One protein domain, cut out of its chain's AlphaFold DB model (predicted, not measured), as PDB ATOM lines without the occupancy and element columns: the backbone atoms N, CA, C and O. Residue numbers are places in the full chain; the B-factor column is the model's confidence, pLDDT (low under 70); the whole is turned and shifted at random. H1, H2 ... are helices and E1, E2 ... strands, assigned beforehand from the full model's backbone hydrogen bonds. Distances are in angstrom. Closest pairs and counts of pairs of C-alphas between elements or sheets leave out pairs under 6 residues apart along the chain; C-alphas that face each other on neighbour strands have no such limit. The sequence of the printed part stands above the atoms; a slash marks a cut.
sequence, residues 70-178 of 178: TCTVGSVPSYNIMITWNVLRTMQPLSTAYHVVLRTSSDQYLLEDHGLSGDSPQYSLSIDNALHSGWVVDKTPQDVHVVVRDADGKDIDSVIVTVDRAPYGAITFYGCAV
ATOM      1  N   THR A  70      76.065  24.148  27.211       86.44
ATOM      2  CA  THR A  70      76.177  23.100  28.225       86.44
ATOM      3  C   THR A  70      75.669  21.809  27.633       86.44
ATOM      4  O   THR A  70      74.795  21.816  26.764       86.44
ATOM      5  N   CYS A  71      76.214  20.687  28.080       89.19
ATOM      6  CA  CYS A  71      75.787  19.400  27.579       89.19
ATOM      7  C   CYS A  71      75.779  18.349  28.688       89.19
ATOM      8  O   CYS A  71      76.584  18.396  29.619       89.19
ATOM      9  N   THR A  72      74.845  17.408  28.583       88.56
ATOM     10  CA  THR A  72      74.661  16.332  29.556       88.56
ATOM     11  C   THR A  72      74.399  15.032  28.818       88.56
ATOM     12  O   THR A  72      73.495  14.957  27.983       88.56
ATOM     13  N   VAL A  73      75.165  13.995  29.154       85.25
ATOM     14  CA  VAL A  73      74.946  12.641  28.640       85.25
ATOM     15  C   VAL A  73      73.768  12.019  29.390       85.25
ATOM     16  O   VAL A  73      73.778  11.898  30.616       85.25
ATOM     17  N   GLY A  74      72.726  11.663  28.648       77.25
ATOM     18  CA  GLY A  74      71.556  10.954  29.141       77.25
ATOM     19  C   GLY A  74      71.883   9.519  29.548       77.25
ATOM     20  O   GLY A  74      72.882   8.932  29.139       77.25
ATOM     21  N   SER A  75      71.023   8.941  30.383       67.75
ATOM     22  CA  SER A  75      71.173   7.559  30.847       67.75
ATOM     23  C   SER A  75      70.540   6.545  29.881       67.75
ATOM     24  O   SER A  75      69.773   6.892  28.984       67.75
ATOM     25  N   VAL A  76      70.874   5.269  30.082       59.97
ATOM     26  CA  VAL A  76      70.304   4.093  29.394       59.97
ATOM     27  C   VAL A  76      68.764   4.158  29.372       59.97
ATOM     28  O   VAL A  76      68.176   4.527  30.391       59.97
ATOM     29  N   PRO A  77      68.090   3.751  28.273       59.19
ATOM     30  CA  PRO A  77      68.629   3.033  27.108       59.19
ATOM     31  C   PRO A  77      69.090   3.901  25.934       59.19
ATOM     32  O   PRO A  77      69.709   3.367  25.021       59.19
ATOM     33  N   SER A  78      68.813   5.204  25.932       62.19
ATOM     34  CA  SER A  78      68.971   6.034  24.732       62.19
ATOM     35  C   SER A  78      70.346   6.681  24.565       62.19
ATOM     36  O   SER A  78      70.676   7.028  23.436       62.19
ATOM     37  N   TYR A  79      71.131   6.861  25.642       75.25
ATOM     38  CA  TYR A  79      72.427   7.574  25.626       75.25
ATOM     39  C   TYR A  79      72.421   8.811  24.708       75.25
ATOM     40  O   TYR A  79      73.297   9.020  23.869       75.25
ATOM     41  N   ASN A  80      71.360   9.602  24.815       87.69
ATOM     42  CA  ASN A  80      71.206  10.848  24.086       87.69
ATOM     43  C   ASN A  80      71.982  11.952  24.802       87.69
ATOM     44  O   ASN A  80      72.023  11.978  26.028       87.69
ATOM     45  N   ILE A  81      72.561  12.892  24.062       89.62
ATOM     46  CA  ILE A  81      73.197  14.070  24.661       89.62
ATOM     47  C   ILE A  81      72.234  15.234  24.558       89.62
ATOM     48  O   ILE A  81      71.871  15.647  23.456       89.62
ATOM     49  N   MET A  82      71.842  15.779  25.710       91.94
ATOM     50  CA  MET A  82      71.187  17.081  25.735       91.94
ATOM     51  C   MET A  82      72.238  18.154  25.607       91.94
ATOM     52  O   MET A  82      73.184  18.168  26.387       91.94
ATOM     53  N   ILE A  83      72.042  19.063  24.666       91.44
ATOM     54  CA  ILE A  83      72.884  20.233  24.451       91.44
ATOM     55  C   ILE A  83      71.999  21.462  24.636       91.44
ATOM     56  O   ILE A  83      70.902  21.525  24.091       91.44
ATOM     57  N   THR A  84      72.443  22.432  25.427       90.25
ATOM     58  CA  THR A  84      71.764  23.718  25.610       90.25
ATOM     59  C   THR A  84      72.682  24.834  25.143       90.25
ATOM     60  O   THR A  84      73.723  25.072  25.750       90.25
ATOM     61  N   TRP A  85      72.283  25.555  24.100       89.12
ATOM     62  CA  TRP A  85      73.038  26.681  23.554       89.12
ATOM     63  C   TRP A  85      72.626  27.983  24.237       89.12
ATOM     64  O   TRP A  85      71.723  28.684  23.777       89.12
ATOM     65  N   ASN A  86      73.257  28.323  25.363       86.38
ATOM     66  CA  ASN A  86      72.835  29.487  26.153       86.38
ATOM     67  C   ASN A  86      72.968  30.813  25.394       86.38
ATOM     68  O   ASN A  86      72.172  31.721  25.634       86.38
ATOM     69  N   VAL A  87      73.897  30.905  24.439       82.81
ATOM     70  CA  VAL A  87      74.014  32.068  23.551       82.81
ATOM     71  C   VAL A  87      72.728  32.345  22.763       82.81
ATOM     72  O   VAL A  87      72.408  33.502  22.527       82.81
ATOM     73  N   LEU A  88      71.918  31.333  22.426       84.25
ATOM     74  CA  LEU A  88      70.672  31.563  21.686       84.25
ATOM     75  C   LEU A  88      69.648  32.357  22.505       84.25
ATOM     76  O   LEU A  88      68.859  33.099  21.930       84.25
ATOM     77  N   ARG A  89      69.682  32.263  23.843       79.00
ATOM     78  CA  ARG A  89      68.767  33.010  24.729       79.00
ATOM     79  C   ARG A  89      69.003  34.518  24.701       79.00
ATOM     80  O   ARG A  89      68.130  35.278  25.110       79.00
ATOM     81  N   THR A  90      70.191  34.956  24.288       76.00
ATOM     82  CA  THR A  90      70.537  36.380  24.175       76.00
ATOM     83  C   THR A  90      70.330  36.914  22.759       76.00
ATOM     84  O   THR A  90      70.426  38.121  22.539       76.00
ATOM     85  N   MET A  91      70.010  36.032  21.807       72.44
ATOM     86  CA  MET A  91      69.695  36.371  20.425       72.44
ATOM     87  C   MET A  91      68.182  36.531  20.252       72.44
ATOM     88  O   MET A  91      67.382  35.839  20.877       72.44
ATOM     89  N   GLN A  92      67.768  37.481  19.416       58.19
ATOM     90  CA  GLN A  92      66.360  37.843  19.279       58.19
ATOM     91  C   GLN A  92      65.545  36.663  18.690       58.19
ATOM     92  O   GLN A  92      65.879  36.185  17.605       58.19
ATOM     93  N   PRO A  93      64.470  36.194  19.355       52.47
ATOM     94  CA  PRO A  93      63.850  34.882  19.100       52.47
ATOM     95  C   PRO A  93      63.110  34.731  17.760       52.47
ATOM     96  O   PRO A  93      62.683  33.633  17.422       52.47
ATOM     97  N   LEU A  94      62.933  35.811  16.993       50.12
ATOM     98  CA  LEU A  94      61.958  35.872  15.896       50.12
ATOM     99  C   LEU A  94      62.558  36.073  14.497       50.12
ATOM    100  O   LEU A  94      61.796  36.161  13.538       50.12
ATOM    101  N   SER A  95      63.884  36.168  14.353       50.34
ATOM    102  CA  SER A  95      64.490  36.520  13.057       50.34
ATOM    103  C   SER A  95      65.205  35.376  12.338       50.34
ATOM    104  O   SER A  95      65.490  35.523  11.151       50.34
ATOM    105  N   THR A  96      65.514  34.261  13.003       59.44
ATOM    106  CA  THR A  96      66.405  33.235  12.439       59.44
ATOM    107  C   THR A  96      65.989  31.833  12.864       59.44
ATOM    108  O   THR A  96      65.874  31.541  14.053       59.44
ATOM    109  N   ALA A  97      65.778  30.953  11.883       74.25
ATOM    110  CA  ALA A  97      65.790  29.517  12.123       74.25
ATOM    111  C   ALA A  97      67.234  29.115  12.448       74.25
ATOM    112  O   ALA A  97      68.146  29.468  11.697       74.25
ATOM    113  N   TYR A  98      67.448  28.445  13.580       83.69
ATOM    114  CA  TYR A  98      68.750  27.872  13.895       83.69
ATOM    115  C   TYR A  98      68.788  26.431  13.427       83.69
ATOM    116  O   TYR A  98      67.846  25.676  13.646       83.69
ATOM    117  N   HIS A  99      69.911  26.047  12.839       88.50
ATOM    118  CA  HIS A  99      70.118  24.695  12.347       88.50
ATOM    119  C   HIS A  99      71.247  24.031  13.112       88.50
ATOM    120  O   HIS A  99      72.231  24.680  13.482       88.50
ATOM    121  N   VAL A 100      71.126  22.725  13.323       91.94
ATOM    122  CA  VAL A 100      72.163  21.935  13.983       91.94
ATOM    123  C   VAL A 100      72.813  21.031  12.965       91.94
ATOM    124  O   VAL A 100      72.147  20.371  12.171       91.94
ATOM    125  N   VAL A 101      74.138  21.014  12.974       92.88
ATOM    126  CA  VAL A 101      74.914  20.208  12.041       92.88
ATOM    127  C   VAL A 101      75.935  19.384  12.804       92.88
ATOM    128  O   VAL A 101      76.596  19.880  13.717       92.88
ATOM    129  N   LEU A 102      76.068  18.121  12.420       92.00
ATOM    130  CA  LEU A 102      77.159  17.262  12.850       92.00
ATOM    131  C   LEU A 102      78.311  17.450  11.871       92.00
ATOM    132  O   LEU A 102      78.132  17.301  10.663       92.00
ATOM    133  N   ARG A 103      79.494  17.784  12.374       91.75
ATOM    134  CA  ARG A 103      80.711  17.912  11.579       91.75
ATOM    135  C   ARG A 103      81.764  16.923  12.014       91.75
ATOM    136  O   ARG A 103      82.092  16.792  13.192       91.75
ATOM    137  N   THR A 104      82.317  16.282  11.006       87.06
ATOM    138  CA  THR A 104      83.521  15.467  11.091       87.06
ATOM    139  C   THR A 104      84.685  16.254  10.485       87.06
ATOM    140  O   THR A 104      84.525  17.402  10.069       87.06
ATOM    141  N   SER A 105      85.867  15.646  10.407       81.81
ATOM    142  CA  SER A 105      87.024  16.263   9.749       81.81
ATOM    143  C   SER A 105      86.836  16.499   8.246       81.81
ATOM    144  O   SER A 105      87.537  17.334   7.683       81.81
ATOM    145  N   SER A 106      85.942  15.752   7.593       82.31
ATOM    146  CA  SER A 106      85.752  15.769   6.135       82.31
ATOM    147  C   SER A 106      84.374  16.257   5.707       82.31
ATOM    148  O   SER A 106      84.252  16.894   4.666       82.31
ATOM    149  N   ASP A 107      83.349  15.971   6.506       87.56
ATOM    150  CA  ASP A 107      81.959  16.095   6.087       87.56
ATOM    151  C   ASP A 107      81.095  16.802   7.127       87.56
ATOM    152  O   ASP A 107      81.397  16.823   8.328       87.56
ATOM    153  N   GLN A 108      79.967  17.322   6.649       91.62
ATOM    154  CA  GLN A 108      78.929  17.947   7.452       91.62
ATOM    155  C   GLN A 108      77.572  17.312   7.146       91.62
ATOM    156  O   GLN A 108      77.210  17.127   5.986       91.62
ATOM    157  N   TYR A 109      76.797  17.067   8.198       92.12
ATOM    158  CA  TYR A 109      75.488  16.434   8.139       92.12
ATOM    159  C   TYR A 109      74.467  17.325   8.840       92.12
ATOM    160  O   TYR A 109      74.680  17.737   9.982       92.12
ATOM    161  N   LEU A 110      73.381  17.673   8.149       92.00
ATOM    162  CA  LEU A 110      72.296  18.460   8.729       92.00
ATOM    163  C   LEU A 110      71.443  17.557   9.617       92.00
ATOM    164  O   LEU A 110      70.898  16.567   9.136       92.00
ATOM    165  N   LEU A 111      71.335  17.905  10.892       91.62
ATOM    166  CA  LEU A 111      70.508  17.180  11.841       91.62
ATOM    167  C   LEU A 111      69.104  17.790  11.907       91.62
ATOM    168  O   LEU A 111      68.925  18.980  11.638       91.62
ATOM    169  N   GLU A 112      68.112  16.988  12.294       86.94
ATOM    170  CA  GLU A 112      66.754  17.489  12.517       86.94
ATOM    171  C   GLU A 112      66.745  18.439  13.719       86.94
ATOM    172  O   GLU A 112      67.052  18.025  14.833       86.94
ATOM    173  N   ASP A 113      66.395  19.706  13.500       74.88
ATOM    174  CA  ASP A 113      66.541  20.804  14.465       74.88
ATOM    175  C   ASP A 113      65.345  20.983  15.423       74.88
ATOM    176  O   ASP A 113      65.429  21.793  16.344       74.88
ATOM    177  N   HIS A 114      64.254  20.226  15.237       73.56
ATOM    178  CA  HIS A 114      63.046  20.150  16.082       73.56
ATOM    179  C   HIS A 114      62.639  21.457  16.804       73.56
ATOM    180  O   HIS A 114      62.277  21.441  17.981       73.56
ATOM    181  N   GLY A 115      62.650  22.594  16.099       70.12
ATOM    182  CA  GLY A 115      62.193  23.876  16.653       70.12
ATOM    183  C   GLY A 115      63.209  24.606  17.541       70.12
ATOM    184  O   GLY A 115      62.811  25.390  18.411       70.12
ATOM    185  N   LEU A 116      64.505  24.373  17.323       81.94
ATOM    186  CA  LEU A 116      65.584  25.107  17.978       81.94
ATOM    187  C   LEU A 116      65.437  26.622  17.750       81.94
ATOM    188  O   LEU A 116      65.392  27.113  16.622       81.94
ATOM    189  N   SER A 117      65.358  27.369  18.845       80.19
ATOM    190  CA  SER A 117      65.124  28.817  18.851       80.19
ATOM    191  C   SER A 117      65.736  29.466  20.093       80.19
ATOM    192  O   SER A 117      66.249  28.780  20.976       80.19
ATOM    193  N   GLY A 118      65.665  30.797  20.195       76.00
ATOM    194  CA  GLY A 118      66.086  31.496  21.416       76.00
ATOM    195  C   GLY A 118      65.259  31.103  22.650       76.00
ATOM    196  O   GLY A 118      65.806  30.974  23.746       76.00
ATOM    197  N   ASP A 119      63.963  30.832  22.459       78.56
ATOM    198  CA  ASP A 119      63.047  30.399  23.524       78.56
ATOM    199  C   ASP A 119      63.162  28.897  23.828       78.56
ATOM    200  O   ASP A 119      62.916  28.461  24.955       78.56
ATOM    201  N   SER A 120      63.608  28.111  22.845       83.81
ATOM    202  CA  SER A 120      63.893  26.680  22.967       83.81
ATOM    203  C   SER A 120      65.334  26.378  22.535       83.81
ATOM    204  O   SER A 120      65.544  25.833  21.452       83.81
ATOM    205  N   PRO A 121      66.346  26.714  23.359       87.12
ATOM    206  CA  PRO A 121      67.763  26.572  23.003       87.12
ATOM    207  C   PRO A 121      68.307  25.154  23.225       87.12
ATOM    208  O   PRO A 121      69.523  24.949  23.249       87.12
ATOM    209  N   GLN A 122      67.424  24.191  23.491       90.12
ATOM    210  CA  GLN A 122      67.781  22.822  23.827       90.12
ATOM    211  C   GLN A 122      67.691  21.930  22.601       90.12
ATOM    212  O   GLN A 122      66.728  21.988  21.840       90.12
ATOM    213  N   TYR A 123      68.686  21.069  22.459       90.06
ATOM    214  CA  TYR A 123      68.801  20.113  21.382       90.06
ATOM    215  C   TYR A 123      69.087  18.718  21.935       90.06
ATOM    216  O   TYR A 123      69.984  18.542  22.761       90.06
ATOM    217  N   SER A 124      68.333  17.725  21.460       91.44
ATOM    218  CA  SER A 124      68.516  16.324  21.834       91.44
ATOM    219  C   SER A 124      69.244  15.564  20.736       91.44
ATOM    220  O   SER A 124      68.620  15.120  19.771       91.44
ATOM    221  N   LEU A 125      70.545  15.341  20.907       91.31
ATOM    222  CA  LEU A 125      71.304  14.491  19.998       91.31
ATOM    223  C   LEU A 125      71.073  13.011  20.337       91.31
ATOM    224  O   LEU A 125      71.449  12.550  21.414       91.31
ATOM    225  N   SER A 126      70.496  12.260  19.399       89.50
ATOM    226  CA  SER A 126      70.360  10.798  19.456       89.50
ATOM    227  C   SER A 126      71.060  10.143  18.269       89.50
ATOM    228  O   SER A 126      71.260  10.778  17.229       89.50
ATOM    229  N   ILE A 127      71.479   8.882  18.435       86.75
ATOM    230  CA  ILE A 127      72.150   8.154  17.353       86.75
ATOM    231  C   ILE A 127      71.216   8.012  16.147       86.75
ATOM    232  O   ILE A 127      71.664   8.167  15.022       86.75
ATOM    233  N   ASP A 128      69.913   7.838  16.384       86.94
ATOM    234  CA  ASP A 128      68.904   7.742  15.327       86.94
ATOM    235  C   ASP A 128      68.826   9.023  14.492       86.94
ATOM    236  O   ASP A 128      68.884   8.953  13.270       86.94
ATOM    237  N   ASN A 129      68.775  10.202  15.128       87.38
ATOM    238  CA  ASN A 129      68.773  11.482  14.408       87.38
ATOM    239  C   ASN A 129      70.076  11.661  13.608       87.38
ATOM    240  O   ASN A 129      70.064  12.036  12.435       87.38
ATOM    241  N   ALA A 130      71.212  11.297  14.207       88.06
ATOM    242  CA  ALA A 130      72.492  11.344  13.518       88.06
ATOM    243  C   ALA A 130      72.521  10.401  12.297       88.06
ATOM    244  O   ALA A 130      72.929  10.818  11.218       88.06
ATOM    245  N   LEU A 131      72.008   9.174  12.403       87.94
ATOM    246  CA  LEU A 131      71.910   8.247  11.271       87.94
ATOM    247  C   LEU A 131      70.894   8.711  10.212       87.94
ATOM    248  O   LEU A 131      71.152   8.564   9.018       87.94
ATOM    249  N   HIS A 132      69.770   9.315  10.613       89.56
ATOM    250  CA  HIS A 132      68.781   9.886   9.689       89.56
ATOM    251  C   HIS A 132      69.351  11.035   8.849       89.56
ATOM    252  O   HIS A 132      68.952  11.193   7.695       89.56
ATOM    253  N   SER A 133      70.338  11.774   9.366       87.56
ATOM    254  CA  SER A 133      71.072  12.780   8.581       87.56
ATOM    255  C   SER A 133      71.963  12.192   7.476       87.56
ATOM    256  O   SER A 133      72.542  12.933   6.679       87.56
ATOM    257  N   GLY A 134      72.090  10.862   7.415       90.06
ATOM    258  CA  GLY A 134      72.964  10.147   6.486       90.06
ATOM    259  C   GLY A 134      74.397   9.975   6.992       90.06
ATOM    260  O   GLY A 134      75.243   9.480   6.248       90.06
ATOM    261  N   TRP A 135      74.681  10.362   8.237       89.75
ATOM    262  CA  TRP A 135      75.985  10.136   8.844       89.75
ATOM    263  C   TRP A 135      76.222   8.647   9.106       89.75
ATOM    264  O   TRP A 135      75.343   7.931   9.582       89.75
ATOM    265  N   VAL A 136      77.439   8.185   8.819       85.94
ATOM    266  CA  VAL A 136      77.883   6.816   9.085       85.94
ATOM    267  C   VAL A 136      79.068   6.864  10.037       85.94
ATOM    268  O   VAL A 136      80.025   7.605   9.823       85.94
ATOM    269  N   VAL A 137      79.006   6.049  11.086       85.06
ATOM    270  CA  VAL A 137      80.093   5.905  12.057       85.06
ATOM    271  C   VAL A 137      81.132   4.951  11.480       85.06
ATOM    272  O   VAL A 137      80.884   3.752  11.354       85.06
ATOM    273  N   ASP A 138      82.289   5.488  11.113       82.25
ATOM    274  CA  ASP A 138      83.376   4.765  10.450       82.25
ATOM    275  C   ASP A 138      84.469   4.300  11.427       82.25
ATOM    276  O   ASP A 138      85.151   3.304  11.170       82.25
ATOM    277  N   LYS A 139      84.607   4.966  12.579       85.00
ATOM    278  CA  LYS A 139      85.563   4.614  13.637       85.00
ATOM    279  C   LYS A 139      85.016   4.902  15.040       85.00
ATOM    280  O   LYS A 139      84.169   5.769  15.235       85.00
ATOM    281  N   THR A 140      85.533   4.175  16.029       83.75
ATOM    282  CA  THR A 140      85.229   4.361  17.458       83.75
ATOM    283  C   THR A 140      86.477   4.085  18.310       83.75
ATOM    284  O   THR A 140      87.127   3.064  18.050       83.75
ATOM    285  N   PRO A 141      86.800   4.915  19.319       88.19
ATOM    286  CA  PRO A 141      86.129   6.174  19.644       88.19
ATOM    287  C   PRO A 141      86.395   7.261  18.589       88.19
ATOM    288  O   PRO A 141      87.429   7.252  17.916       88.19
ATOM    289  N   GLN A 142      85.456   8.192  18.432       88.19
ATOM    290  CA  GLN A 142      85.614   9.368  17.576       88.19
ATOM    291  C   GLN A 142      84.974  10.608  18.188       88.19
ATOM    292  O   GLN A 142      83.901  10.525  18.780       88.19
ATOM    293  N   ASP A 143      85.607  11.753  17.971       90.12
ATOM    294  CA  ASP A 143      85.058  13.053  18.327       90.12
ATOM    295  C   ASP A 143      84.421  13.703  17.099       90.12
ATOM    296  O   ASP A 143      85.004  13.719  16.009       90.12
ATOM    297  N   VAL A 144      83.219  14.240  17.285       90.69
ATOM    298  CA  VAL A 144      82.485  15.007  16.275       90.69
ATOM    299  C   VAL A 144      82.034  16.335  16.856       90.69
ATOM    300  O   VAL A 144      81.716  16.433  18.040       90.69
ATOM    301  N   HIS A 145      81.984  17.363  16.020       91.81
ATOM    302  CA  HIS A 145      81.464  18.661  16.425       91.81
ATOM    303  C   HIS A 145      79.967  18.708  16.161       91.81
ATOM    304  O   HIS A 145      79.521  18.470  15.041       91.81
ATOM    305  N   VAL A 146      79.189  19.070  17.169       92.94
ATOM    306  CA  VAL A 146      77.794  19.465  16.991       92.94
ATOM    307  C   VAL A 146      77.774  20.979  17.004       92.94
ATOM    308  O   VAL A 146      78.146  21.596  18.000       92.94
ATOM    309  N   VAL A 147      77.405  21.574  15.878       91.81
ATOM    310  CA  VAL A 147      77.500  23.016  15.651       91.81
ATOM    311  C   VAL A 147      76.101  23.572  15.457       91.81
ATOM    312  O   VAL A 147      75.335  23.040  14.651       91.81
ATOM    313  N   VAL A 148      75.781  24.652  16.162       90.31
ATOM    314  CA  VAL A 148      74.581  25.445  15.894       90.31
ATOM    315  C   VAL A 148      74.918  26.585  14.938       90.31
ATOM    316  O   VAL A 148      75.936  27.267  15.086       90.31
ATOM    317  N   ARG A 149      74.064  26.779  13.936       88.12
ATOM    318  CA  ARG A 149      74.188  27.811  12.907       88.12
ATOM    319  C   ARG A 149      72.969  28.716  12.880       88.12
ATOM    320  O   ARG A 149      71.873  28.258  13.196       88.12
ATOM    321  N   ASP A 150      73.156  29.967  12.473       85.25
ATOM    322  CA  ASP A 150      72.043  30.849  12.108       85.25
ATOM    323  C   ASP A 150      71.488  30.517  10.710       85.25
ATOM    324  O   ASP A 150      71.981  29.633  10.001       85.25
ATOM    325  N   ALA A 151      70.442  31.249  10.320       80.25
ATOM    326  CA  ALA A 151      69.771  31.100   9.032       80.25
ATOM    327  C   ALA A 151      70.670  31.458   7.833       80.25
ATOM    328  O   ALA A 151      70.431  30.978   6.727       80.25
ATOM    329  N   ASP A 152      71.715  32.261   8.051       82.50
ATOM    330  CA  ASP A 152      72.703  32.617   7.029       82.50
ATOM    331  C   ASP A 152      73.798  31.538   6.893       82.50
ATOM    332  O   ASP A 152      74.704  31.645   6.063       82.50
ATOM    333  N   GLY A 153      73.718  30.470   7.695       82.56
ATOM    334  CA  GLY A 153      74.666  29.363   7.701       82.56
ATOM    335  C   GLY A 153      75.962  29.673   8.444       82.56
ATOM    336  O   GLY A 153      76.924  28.905   8.324       82.56
ATOM    337  N   LYS A 154      76.012  30.763   9.211       84.94
ATOM    338  CA  LYS A 154      77.157  31.108  10.047       84.94
ATOM    339  C   LYS A 154      77.105  30.314  11.342       84.94
ATOM    340  O   LYS A 154      76.063  30.154  11.970       84.94
ATOM    341  N   ASP A 155      78.267  29.835  11.754       87.62
ATOM    342  CA  ASP A 155      78.422  29.124  13.012       87.62
ATOM    343  C   ASP A 155      78.282  30.086  14.188       87.62
ATOM    344  O   ASP A 155      78.934  31.133  14.238       87.62
ATOM    345  N   ILE A 156      77.446  29.701  15.142       85.25
ATOM    346  CA  ILE A 156      77.190  30.479  16.348       85.25
ATOM    347  C   ILE A 156      77.981  29.905  17.517       85.25
ATOM    348  O   ILE A 156      78.643  30.653  18.232       85.25
ATOM    349  N   ASP A 157      77.889  28.591  17.716       88.44
ATOM    350  CA  ASP A 157      78.530  27.883  18.819       88.44
ATOM    351  C   ASP A 157      78.708  26.396  18.477       88.44
ATOM    352  O   ASP A 157      78.071  25.880  17.548       88.44
ATOM    353  N   SER A 158      79.568  25.694  19.216       90.25
ATOM    354  CA  SER A 158      79.788  24.257  19.033       90.25
ATOM    355  C   SER A 158      80.125  23.516  20.328       90.25
ATOM    356  O   SER A 158      80.550  24.112  21.313       90.25
ATOM    357  N   VAL A 159      79.914  22.200  20.311       90.75
ATOM    358  CA  VAL A 159      80.316  21.249  21.349       90.75
ATOM    359  C   VAL A 159      80.969  20.063  20.669       90.75
ATOM    360  O   VAL A 159      80.573  19.669  19.568       90.75
ATOM    361  N   ILE A 160      81.956  19.474  21.326       91.06
ATOM    362  CA  ILE A 160      82.502  18.184  20.928       91.06
ATOM    363  C   ILE A 160      81.669  17.096  21.584       91.06
ATOM    364  O   ILE A 160      81.384  17.149  22.778       91.06
ATOM    365  N   VAL A 161      81.306  16.091  20.805       91.25
ATOM    366  CA  VAL A 161      80.661  14.870  21.268       91.25
ATOM    367  C   VAL A 161      81.565  13.689  20.957       91.25
ATOM    368  O   VAL A 161      81.974  13.504  19.811       91.25
ATOM    369  N   THR A 162      81.831  12.870  21.970       90.88
ATOM    370  CA  THR A 162      82.584  11.626  21.819       90.88
ATOM    371  C   THR A 162      81.625  10.469  21.590       90.88
ATOM    372  O   THR A 162      80.685  10.239  22.361       90.88
ATOM    373  N   VAL A 163      81.882   9.722  20.526       89.31
ATOM    374  CA  VAL A 163      81.089   8.583  20.066       89.31
ATOM    375  C   VAL A 163      81.925   7.328  20.224       89.31
ATOM    376  O   VAL A 163      83.059   7.280  19.749       89.31
ATOM    377  N   ASP A 164      81.377   6.307  20.873       88.12
ATOM    378  CA  ASP A 164      82.088   5.051  21.121       88.12
ATOM    379  C   ASP A 164      81.131   3.846  21.079       88.12
ATOM    380  O   ASP A 164      79.924   3.984  20.845       88.12
ATOM    381  N   ARG A 165      81.672   2.639  21.261       82.88
ATOM    382  CA  ARG A 165      80.907   1.394  21.340       82.88
ATOM    383  C   ARG A 165      80.432   1.113  22.757       82.88
ATOM    384  O   ARG A 165      81.214   1.050  23.701       82.88
ATOM    385  N   ALA A 166      79.142   0.823  22.869       74.94
ATOM    386  CA  ALA A 166      78.531   0.254  24.053       74.94
ATOM    387  C   ALA A 166      79.106  -1.130  24.391       74.94
ATOM    388  O   ALA A 166      79.535  -1.850  23.485       74.94
ATOM    389  N   PRO A 167      79.003  -1.583  25.659       67.81
ATOM    390  CA  PRO A 167      79.364  -2.946  26.067       67.81
ATOM    391  C   PRO A 167      78.695  -4.060  25.246       67.81
ATOM    392  O   PRO A 167      79.207  -5.173  25.190       67.81
ATOM    393  N   TYR A 168      77.572  -3.765  24.583       71.69
ATOM    394  CA  TYR A 168      76.829  -4.691  23.721       71.69
ATOM    395  C   TYR A 168      77.088  -4.475  22.218       71.69
ATOM    396  O   TYR A 168      76.354  -4.993  21.381       71.69
ATOM    397  N   GLY A 169      78.109  -3.692  21.860       72.19
ATOM    398  CA  GLY A 169      78.541  -3.453  20.479       72.19
ATOM    399  C   GLY A 169      77.761  -2.383  19.707       72.19
ATOM    400  O   GLY A 169      78.142  -2.072  18.581       72.19
ATOM    401  N   ALA A 170      76.707  -1.802  20.287       81.69
ATOM    402  CA  ALA A 170      75.961  -0.693  19.685       81.69
ATOM    403  C   ALA A 170      76.769   0.618  19.711       81.69
ATOM    404  O   ALA A 170      77.544   0.838  20.636       81.69
ATOM    405  N   ILE A 171      76.572   1.501  18.731       83.75
ATOM    406  CA  ILE A 171      77.155   2.851  18.759       83.75
ATOM    407  C   ILE A 171      76.339   3.744  19.694       83.75
ATOM    408  O   ILE A 171      75.110   3.680  19.713       83.75
ATOM    409  N   THR A 172      77.022   4.579  20.467       85.94
ATOM    410  CA  THR A 172      76.406   5.461  21.463       85.94
ATOM    411  C   THR A 172      77.261   6.708  21.676       85.94
ATOM    412  O   THR A 172      78.467   6.721  21.414       85.94
ATOM    413  N   PHE A 173      76.615   7.774  22.142       87.50
ATOM    414  CA  PHE A 173      77.296   8.969  22.591       87.50
ATOM    415  C   PHE A 173      77.676   8.854  24.067       87.50
ATOM    416  O   PHE A 173      76.827   8.641  24.932       87.50
ATOM    417  N   TYR A 174      78.963   9.020  24.349       82.31
ATOM    418  CA  TYR A 174      79.549   8.737  25.660       82.31
ATOM    419  C   TYR A 174      79.981   9.963  26.437       82.31
ATOM    420  O   TYR A 174      80.085   9.922  27.664       82.31
ATOM    421  N   GLY A 175      80.262  11.043  25.726       82.38
ATOM    422  CA  GLY A 175      80.840  12.231  26.309       82.38
ATOM    423  C   GLY A 175      80.470  13.448  25.499       82.38
ATOM    424  O   GLY A 175      80.157  13.364  24.310       82.38
ATOM    425  N   CYS A 176      80.509  14.584  26.168       84.31
ATOM    426  CA  CYS A 176      80.374  15.863  25.520       84.31
ATOM    427  C   CYS A 176      81.263  16.878  26.242       84.31
ATOM    428  O   CYS A 176      81.429  16.815  27.462       84.31
ATOM    429  N   ALA A 177      81.861  17.776  25.475       83.31
ATOM    430  CA  ALA A 177      82.730  18.839  25.947       83.31
ATOM    431  C   ALA A 177      82.386  20.134  25.213       83.31
ATOM    432  O   ALA A 177      81.956  20.110  24.059       83.31
ATOM    433  N   VAL A 178      82.579  21.257  25.896       77.75
ATOM    434  CA  VAL A 178      82.318  22.607  25.388       77.75
ATOM    435  C   VAL A 178      83.664  23.252  25.102       77.75
ATOM    436  O   VAL A 178      84.472  23.327  26.051       77.75
TER     437      VAL A 178
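Overview. This is residues 70 to 178 of the 178 residues of an uncharacterized protein of Xylanimicrobium sp. FW10M-9 (UniProt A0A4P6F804). Two sheets lie face to face as a sandwich: a strongly twisted sheet of five strands, E4 E3 E6 E7 E8, and a small one of three, E1 E2 E5. The short helix H2 sits beside the strands of the larger sheet, near its edge strands E4 and E8, and the short helix H1 lies at one end, far from the middle. The 109 printed residues hold E1 E2 H1 E3 E4 E5 H2 E6 E7 E8 in that order, mostly strand, and both sheets are antiparallel throughout. The whole is compact, with a radius of gyration of the C-alphas of 13.6 A, and only just elongated, spanning 44 by 29 by 22 A.

Arrangement. Begin at E1, residues 70 to 73, which forms a hairpin with E2, residues 81 to 85; look for N 72 and O 82, 2.9 A apart. On the other side of E2 is E5, residues 122 to 125, with N 83 and O 123 at 2.9 A. In the facing sheet, E3, residues 99 to 103, forms a hairpin with E4, residues 108 to 111, where N 109 and O 102 are 2.8 A apart. E3 also neighbours E6, residues 142 to 149, with N 101 and O 147 at 2.9 A. E6, E7, residues 155 to 165, and E8, residues 171 to 177, make a meander, each strand the antiparallel neighbour of the one before; check N 144 and O 161 at 2.9 A, then N 162 and O 175 at 2.9 A. The two sheets' facing parts are 8.8 A centre to centre, with strands at 18 degrees; the closest C-alphas of E1 and E8, Cys 71 and Cys 176, are 6.1 A apart. H2, residues 127 to 132, stands at the larger sheet's level, its height 1.4 A; the C-alphas of Ala 130 and Leu 111, the closest of H2 and E4, are 6.4 A apart. H1, residues 86 to 90, only grazes that sheet with residues 86 to 88. In H2 every O i to N i+4 pair is within hydrogen-bond range; H1 has 0 of 1, but 2 of 2 O i to N i+3 pairs.

Along the chain. Find C-alpha 70 at (76.177, 23.100, 28.225), where E1 begins. E6 covers 22.2 A. E7, the longest strand, starts at C-alpha 155, (78.422, 29.124, 13.012), and covers 29.1 A. E8 covers 18.4 A to C-alpha 177 at (82.730, 18.839, 25.947).

Size, cuts and confidence. The C-alphas of Ser 95 and Tyr 168, the two farthest apart, are 44.3 A apart. The printed part has no cut, and no link is long. Look for pLDDT under 70 at residues 75 to 78, 92 to 96 and 167.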